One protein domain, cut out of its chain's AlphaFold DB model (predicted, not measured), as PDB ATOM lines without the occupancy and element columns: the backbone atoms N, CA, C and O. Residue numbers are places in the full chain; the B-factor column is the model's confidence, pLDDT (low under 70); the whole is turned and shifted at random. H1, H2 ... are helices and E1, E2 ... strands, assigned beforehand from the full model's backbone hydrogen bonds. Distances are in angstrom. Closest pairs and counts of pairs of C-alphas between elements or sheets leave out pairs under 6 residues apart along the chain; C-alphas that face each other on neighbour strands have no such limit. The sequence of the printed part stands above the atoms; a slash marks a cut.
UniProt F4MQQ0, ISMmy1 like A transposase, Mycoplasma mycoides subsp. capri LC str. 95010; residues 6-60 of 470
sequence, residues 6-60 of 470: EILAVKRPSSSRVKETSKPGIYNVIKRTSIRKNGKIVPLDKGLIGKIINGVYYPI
ATOM      1  N   GLU A   6     264.011 211.875 126.564       88.69
ATOM      2  CA  GLU A   6     263.630 210.477 126.332       88.69
ATOM      3  C   GLU A   6     263.929 209.596 127.553       88.69
ATOM      4  O   GLU A   6     263.084 208.825 127.997       88.69
ATOM      5  N   ILE A   7     265.089 209.794 128.188       90.00
ATOM      6  CA  ILE A   7     265.491 209.077 129.406       90.00
ATOM      7  C   ILE A   7     264.637 209.502 130.609       90.00
ATOM      8  O   ILE A   7     264.273 208.678 131.449       90.00
ATOM      9  N   LEU A   8     264.273 210.784 130.697       88.75
ATOM     10  CA  LEU A   8     263.372 211.283 131.740       88.75
ATOM     11  C   LEU A   8     261.926 210.802 131.562       88.75
ATOM     12  O   LEU A   8     261.202 210.765 132.561       88.75
ATOM     13  N   ALA A   9     261.522 210.391 130.360       90.75
ATOM     14  CA  ALA A   9     260.192 209.860 130.060       90.75
ATOM     15  C   ALA A   9     260.040 208.351 130.356       90.75
ATOM     16  O   ALA A   9     258.915 207.865 130.458       90.75
ATOM     17  N   VAL A  10     261.140 207.610 130.559       91.44
ATOM     18  CA  VAL A  10     261.111 206.161 130.847       91.44
ATOM     19  C   VAL A  10     260.267 205.850 132.090       91.44
ATOM     20  O   VAL A  10     260.531 206.381 133.178       91.44
ATOM     21  N   LYS A  11     259.283 204.947 131.954       92.12
ATOM     22  CA  LYS A  11     258.411 204.495 133.053       92.12
ATOM     23  C   LYS A  11     259.245 203.885 134.189       92.12
ATOM     24  O   LYS A  11     260.025 202.963 133.975       92.12
ATOM     25  N   ARG A  12     259.075 204.411 135.403       90.19
ATOM     26  CA  ARG A  12     259.837 204.054 136.614       90.19
ATOM     27  C   ARG A  12     259.011 204.359 137.875       90.19
ATOM     28  O   ARG A  12     258.029 205.095 137.763       90.19
ATOM     29  N   PRO A  13     259.385 203.847 139.063       89.62
ATOM     30  CA  PRO A  13     258.669 204.123 140.307       89.62
ATOM     31  C   PRO A  13     258.494 205.624 140.573       89.62
ATOM     32  O   PRO A  13     259.402 206.422 140.307       89.62
ATOM     33  N   SER A  14     257.334 206.002 141.114       86.81
ATOM     34  CA  SER A  14     257.032 207.383 141.502       86.81
ATOM     35  C   SER A  14     257.995 207.879 142.586       86.81
ATOM     36  O   SER A  14     258.667 207.097 143.264       86.81
ATOM     37  N   SER A  15     258.104 209.204 142.725       88.56
ATOM     38  CA  SER A  15     259.032 209.832 143.675       88.56
ATOM     39  C   SER A  15     260.480 209.373 143.467       88.56
ATOM     40  O   SER A  15     261.181 209.018 144.412       88.56
ATOM     41  N   SER A  16     260.945 209.368 142.214       90.25
ATOM     42  CA  SER A  16     262.318 209.013 141.848       90.25
ATOM     43  C   SER A  16     262.998 210.102 141.014       90.25
ATOM     44  O   SER A  16     262.349 210.873 140.307       90.25
ATOM     45  N   ARG A  17     264.329 210.186 141.106       91.00
ATOM     46  CA  ARG A  17     265.173 211.099 140.321       91.00
ATOM     47  C   ARG A  17     266.186 210.312 139.507       91.00
ATOM     48  O   ARG A  17     266.849 209.429 140.042       91.00
ATOM     49  N   VAL A  18     266.345 210.694 138.244       92.00
ATOM     50  CA  VAL A  18     267.392 210.163 137.370       92.00
ATOM     51  C   VAL A  18     268.678 210.973 137.574       92.00
ATOM     52  O   VAL A  18     268.630 212.204 137.642       92.00
ATOM     53  N   LYS A  19     269.822 210.297 137.707       91.94
ATOM     54  CA  LYS A  19     271.162 210.897 137.714       91.94
ATOM     55  C   LYS A  19     272.030 210.240 136.644       91.94
ATOM     56  O   LYS A  19     271.978 209.027 136.464       91.94
ATOM     57  N   GLU A  20     272.817 211.051 135.952       90.50
ATOM     58  CA  GLU A  20     273.817 210.596 134.984       90.50
ATOM     59  C   GLU A  20     274.896 209.745 135.678       90.50
ATOM     60  O   GLU A  20     275.166 209.917 136.871       90.50
ATOM     61  N   THR A  21     275.479 208.797 134.945       87.31
ATOM     62  CA  THR A  21     276.636 208.017 135.404       87.31
ATOM     63  C   THR A  21     277.845 208.299 134.516       87.31
ATOM     64  O   THR A  21     277.711 208.912 133.464       87.31
ATOM     65  N   SER A  22     279.029 207.836 134.917       86.81
ATOM     66  CA  SER A  22     280.241 207.942 134.093       86.81
ATOM     67  C   SER A  22     280.204 207.079 132.824       86.81
ATOM     68  O   SER A  22     281.064 207.240 131.964       86.81
ATOM     69  N   LYS A  23     279.235 206.159 132.693       84.50
ATOM     70  CA  LYS A  23     279.079 205.290 131.523       84.50
ATOM     71  C   LYS A  23     277.984 205.843 130.596       84.50
ATOM     72  O   LYS A  23     276.841 205.964 131.047       84.50
ATOM     73  N   PRO A  24     278.293 206.129 129.316       84.50
ATOM     74  CA  PRO A  24     277.292 206.539 128.334       84.50
ATOM     75  C   PRO A  24     276.134 205.535 128.252       84.50
ATOM     76  O   PRO A  24     276.351 204.327 128.317       84.50
ATOM     77  N   GLY A  25     274.900 206.033 128.142       83.62
ATOM     78  CA  GLY A  25     273.697 205.195 128.029       83.62
ATOM     79  C   GLY A  25     273.213 204.543 129.333       83.62
ATOM     80  O   GLY A  25     272.212 203.823 129.312       83.62
ATOM     81  N   ILE A  26     273.877 204.804 130.468       90.69
ATOM     82  CA  ILE A  26     273.497 204.283 131.786       90.69
ATOM     83  C   ILE A  26     273.155 205.434 132.733       90.69
ATOM     84  O   ILE A  26     273.972 206.321 132.989       90.69
ATOM     85  N   TYR A  27     271.966 205.373 133.330       93.62
ATOM     86  CA  TYR A  27     271.484 206.369 134.284       93.62
ATOM     87  C   TYR A  27     271.013 205.711 135.578       93.62
ATOM     88  O   TYR A  27     270.337 204.689 135.564       93.62
ATOM     89  N   ASN A  28     271.334 206.314 136.716       93.50
ATOM     90  CA  ASN A  28     270.890 205.856 138.027       93.50
ATOM     91  C   ASN A  28     269.492 206.400 138.339       93.50
ATOM     92  O   ASN A  28     269.250 207.595 138.197       93.50
ATOM     93  N   VAL A  29     268.593 205.555 138.838       93.06
ATOM     94  CA  VAL A  29     267.278 205.958 139.353       93.06
ATOM     95  C   VAL A  29     267.300 205.891 140.870       93.06
ATOM     96  O   VAL A  29     267.510 204.834 141.463       93.06
ATOM     97  N   ILE A  30     267.090 207.034 141.510       91.88
ATOM     98  CA  ILE A  30     267.253 207.221 142.950       91.88
ATOM     99  C   ILE A  30     265.895 207.515 143.569       91.88
ATOM    100  O   ILE A  30     265.195 208.425 143.124       91.88
ATOM    101  N   LYS A  31     265.527 206.777 144.616       92.44
ATOM    102  CA  LYS A  31     264.303 207.033 145.378       92.44
ATOM    103  C   LYS A  31     264.434 208.347 146.122       92.44
ATOM    104  O   LYS A  31     265.432 208.588 146.800       92.44
ATOM    105  N   ARG A  32     263.404 209.174 146.032       89.44
ATOM    106  CA  ARG A  32     263.278 210.428 146.761       89.44
ATOM    107  C   ARG A  32     262.186 210.332 147.808       89.44
ATOM    108  O   ARG A  32     261.142 209.723 147.608       89.44
ATOM    109  N   THR A  33     262.457 210.972 148.929       89.44
ATOM    110  CA  THR A  33     261.478 211.343 149.944       89.44
ATOM    111  C   THR A  33     261.605 212.843 150.180       89.44
ATOM    112  O   THR A  33     262.496 213.491 149.634       89.44
ATOM    113  N   SER A  34     260.756 213.405 151.022       87.00
ATOM    114  CA  SER A  34     260.938 214.749 151.558       87.00
ATOM    115  C   SER A  34     261.168 214.705 153.066       87.00
ATOM    116  O   SER A  34     260.605 213.848 153.744       87.00
ATOM    117  N   ILE A  35     261.977 215.625 153.588       88.81
ATOM    118  CA  ILE A  35     262.156 215.863 155.029       88.81
ATOM    119  C   ILE A  35     261.904 217.342 155.336       88.81
ATOM    120  O   ILE A  35     262.086 218.191 154.464       88.81
ATOM    121  N   ARG A  36     261.501 217.672 156.567       89.00
ATOM    122  CA  ARG A  36     261.432 219.068 157.025       89.00
ATOM    123  C   ARG A  36     262.771 219.474 157.641       89.00
ATOM    124  O   ARG A  36     263.228 218.837 158.582       89.00
ATOM    125  N   LYS A  37     263.380 220.540 157.122       84.44
ATOM    126  CA  LYS A  37     264.535 221.223 157.722       84.44
ATOM    127  C   LYS A  37     264.193 222.703 157.859       84.44
ATOM    128  O   LYS A  37     263.823 223.331 156.872       84.44
ATOM    129  N   ASN A  38     264.288 223.244 159.074       83.31
ATOM    130  CA  ASN A  38     264.023 224.658 159.384       83.31
ATOM    131  C   ASN A  38     262.670 225.157 158.830       83.31
ATOM    132  O   ASN A  38     262.604 226.160 158.126       83.31
ATOM    133  N   GLY A  39     261.593 224.396 159.058       85.12
ATOM    134  CA  GLY A  39     260.240 224.739 158.593       85.12
ATOM    135  C   GLY A  39     259.977 224.543 157.092       85.12
ATOM    136  O   GLY A  39     258.822 224.594 156.676       85.12
ATOM    137  N   LYS A  40     260.997 224.248 156.272       84.50
ATOM    138  CA  LYS A  40     260.859 224.019 154.824       84.50
ATOM    139  C   LYS A  40     260.949 222.533 154.472       84.50
ATOM    140  O   LYS A  40     261.743 221.786 155.047       84.50
ATOM    141  N   ILE A  41     260.136 222.100 153.507       84.69
ATOM    142  CA  ILE A  41     260.179 220.742 152.949       84.69
ATOM    143  C   ILE A  41     261.307 220.686 151.916       84.69
ATOM    144  O   ILE A  41     261.268 221.395 150.914       84.69
ATOM    145  N   VAL A  42     262.304 219.834 152.149       87.75
ATOM    146  CA  VAL A  42     263.435 219.625 151.237       87.75
ATOM    147  C   VAL A  42     263.480 218.173 150.750       87.75
ATOM    148  O   VAL A  42     263.225 217.253 151.536       87.75
ATOM    149  N   PRO A  43     263.785 217.925 149.462       84.50
ATOM    150  CA  PRO A  43     263.906 216.571 148.938       84.50
ATOM    151  C   PRO A  43     265.162 215.886 149.495       84.50
ATOM    152  O   PRO A  43     266.251 216.455 149.481       84.50
ATOM    153  N   LEU A  44     265.010 214.639 149.931       88.25
ATOM    154  CA  LEU A  44     266.080 213.762 150.393       88.25
ATOM    155  C   LEU A  44     266.140 212.521 149.498       88.25
ATOM    156  O   LEU A  44     265.152 211.804 149.326       88.25
ATOM    157  N   ASP A  45     267.315 212.254 148.945       90.38
ATOM    158  CA  ASP A  45     267.585 211.039 148.183       90.38
ATOM    159  C   ASP A  45     267.779 209.869 149.179       90.38
ATOM    160  O   ASP A  45     268.688 209.908 150.003       90.38
ATOM    161  N   LYS A  46     266.920 208.838 149.138       84.94
ATOM    162  CA  LYS A  46     266.980 207.666 150.043       84.94
ATOM    163  C   LYS A  46     267.961 206.587 149.581       84.94
ATOM    164  O   LYS A  46     268.454 205.832 150.410       84.94
ATOM    165  N   GLY A  47     268.208 206.474 148.275       87.62
ATOM    166  CA  GLY A  47     269.101 205.453 147.726       87.62
ATOM    167  C   GLY A  47     268.776 205.058 146.288       87.62
ATOM    168  O   GLY A  47     267.724 205.409 145.748       87.62
ATOM    169  N   LEU A  48     269.705 204.341 145.662       90.50
ATOM    170  CA  LEU A  48     269.574 203.807 144.310       90.50
ATOM    171  C   LEU A  48     268.534 202.671 144.285       90.50
ATOM    172  O   LEU A  48     268.647 201.728 145.057       90.50
ATOM    173  N   ILE A  49     267.539 202.761 143.400       91.25
ATOM    174  CA  ILE A  49     266.455 201.766 143.255       91.25
ATOM    175  C   ILE A  49     266.407 201.111 141.877       91.25
ATOM    176  O   ILE A  49     265.612 200.210 141.639       91.25
ATOM    177  N   GLY A  50     267.221 201.571 140.936       91.56
ATOM    178  CA  GLY A  50     267.310 200.969 139.616       91.56
ATOM    179  C   GLY A  50     268.250 201.729 138.704       91.56
ATOM    180  O   GLY A  50     268.809 202.759 139.086       91.56
ATOM    181  N   LYS A  51     268.416 201.219 137.492       93.69
ATOM    182  CA  LYS A  51     269.184 201.858 136.427       93.69
ATOM    183  C   LYS A  51     268.349 201.916 135.163       93.69
ATOM    184  O   LYS A  51     267.606 200.989 134.882       93.69
ATOM    185  N   ILE A  52     268.483 202.986 134.398       93.25
ATOM    186  CA  ILE A  52     268.018 203.024 133.017       93.25
ATOM    187  C   ILE A  52     269.217 202.658 132.153       93.25
ATOM    188  O   ILE A  52     270.247 203.328 132.232       93.25
ATOM    189  N   ILE A  53     269.094 201.583 131.383       91.06
ATOM    190  CA  ILE A  53     270.115 201.107 130.448       91.06
ATOM    191  C   ILE A  53     269.435 201.022 129.086       91.06
ATOM    192  O   ILE A  53     268.418 200.342 128.960       91.06
ATOM    193  N   ASN A  54     269.958 201.743 128.092       86.44
ATOM    194  CA  ASN A  54     269.408 201.780 126.730       86.44
ATOM    195  C   ASN A  54     267.896 202.091 126.692       86.44
ATOM    196  O   ASN A  54     267.128 201.425 126.007       86.44
ATOM    197  N   GLY A  55     267.449 203.069 127.488       88.12
ATOM    198  CA  GLY A  55     266.041 203.494 127.530       88.12
ATOM    199  C   GLY A  55     265.094 202.581 128.321       88.12
ATOM    200  O   GLY A  55     263.919 202.909 128.457       88.12
ATOM    201  N   VAL A  56     265.582 201.481 128.906       91.69
ATOM    202  CA  VAL A  56     264.770 200.560 129.717       91.69
ATOM    203  C   VAL A  56     265.142 200.686 131.190       91.69
ATOM    204  O   VAL A  56     266.319 200.659 131.548       91.69
ATOM    205  N   TYR A  57     264.138 200.835 132.057       92.50
ATOM    206  CA  TYR A  57     264.329 200.832 133.506       92.50
ATOM    207  C   TYR A  57     264.460 199.402 134.041       92.50
ATOM    208  O   TYR A  57     263.548 198.591 133.909       92.50
ATOM    209  N   TYR A  58     265.573 199.135 134.716       91.75
ATOM    210  CA  TYR A  58     265.859 197.908 135.444       91.75
ATOM    211  C   TYR A  58     265.848 198.208 136.946       91.75
ATOM    212  O   TYR A  58     266.695 198.986 137.412       91.75
ATOM    213  N   PRO A  59     264.924 197.631 137.729       91.06
ATOM    214  CA  PRO A  59     264.969 197.767 139.175       91.06
ATOM    215  C   PRO A  59     266.232 197.094 139.722       91.06
ATOM    216  O   PRO A  59     266.672 196.056 139.231       91.06
ATOM    217  N   ILE A  60     266.830 197.691 140.753       84.94
ATOM    218  CA  ILE A  60     267.860 197.012 141.546       84.94
ATOM    219  C   ILE A  60     267.118 196.222 142.613       84.94
ATOM    220  O   ILE A  60     266.956 196.651 143.752       84.94
TER     221      ILE A  60
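AT A GLANCE: This is residues 6 to 60 of the 470 residues of the protein "ISMmy1 like A transposase" of Mycoplasma mycoides subsp. capri LC str. 95010 (UniProt F4MQQ0). A long hairpin of two strands, E2 and E3, makes the longest axis, and at one end of it the short strands E1, beside E2, and E4, beside E3, widen it into a curled sheet like part of a barrel. The other end of the hairpin, with its turn at Asn 38 and Gly 39, has no third named strand beside it, and the short helix H1 only grazes the sheet near the E1 and E4 end. The printed part has 55 residues with one named helix and four named strands, in the order H1, E1, E2, E3, E4, and its class is mostly strand. The sheet's order is E1, E2, E3, E4, all antiparallel. The whole is only just loose, close to compact, with a radius of gyration of the C-alphas of 12.5 A, and it is elongated, with spans of 40 by 22 by 20 A.

IN THESE COORDINATES: H1 holds residues 6 to 9, 5.1 A from first to last C-alpha, and begins at C-alpha 6 at (263.630, 210.477, 126.332). E1 holds residues 16 to 20 and is 13.5 A long. E2 holds residues 26 to 37, is 32.2 A long and bends by 54 degrees at residue 34. E3, the longest strand, holds residues 40 to 53, begins at C-alpha 40 at (260.859, 224.019, 154.824), is 34.7 A long and bends by 65 degrees at residue 49. E4 holds residues 56 to 59, is 9.9 A long and ends at C-alpha 59 at (264.969, 197.767, 139.175).

HOW THE PARTS SIT: The sheet is a meander, each strand the antiparallel neighbour of the one before, and it is strongly twisted. Edge strand E1 and inner strand E2 form a hairpin, at 131 degrees between their directions, with N 17 and O 30 within hydrogen-bond range at 2.8 A. E2 and E3 form a hairpin at 163 degrees, with N 33 and O 44 at 2.8 A and N 40 and O 37 at 3.0 A. E3 and edge strand E4 form a hairpin at 110 degrees, with N 51 and O 58 at 2.8 A. E1 and E4 are apart. From edge to edge the way across the sheet turns by 265 degrees. H1 is on the sheet but only grazes it, with residues 7 to 8; its closest C-alphas to E1 are those of Leu 8 and Val 18, 7.0 A apart, and to E3 those of Ile 7 and Ile 52, 7.5 A apart. H1 is too short for any O i to N i+4 pair; its one O i to N i+3 pair is within hydrogen-bond range.

THE WHOLE: The two C-alphas farthest apart are those of Gly 39 and Asn 54, at 40.3 A. The printed part has no cut. The links E1 to E2, E2 to E3 and E3 to E4 are tight, H1 to E1 is short, and no link is long. The mean pLDDT of the printed part is 89.1, and no printed residue is under 70.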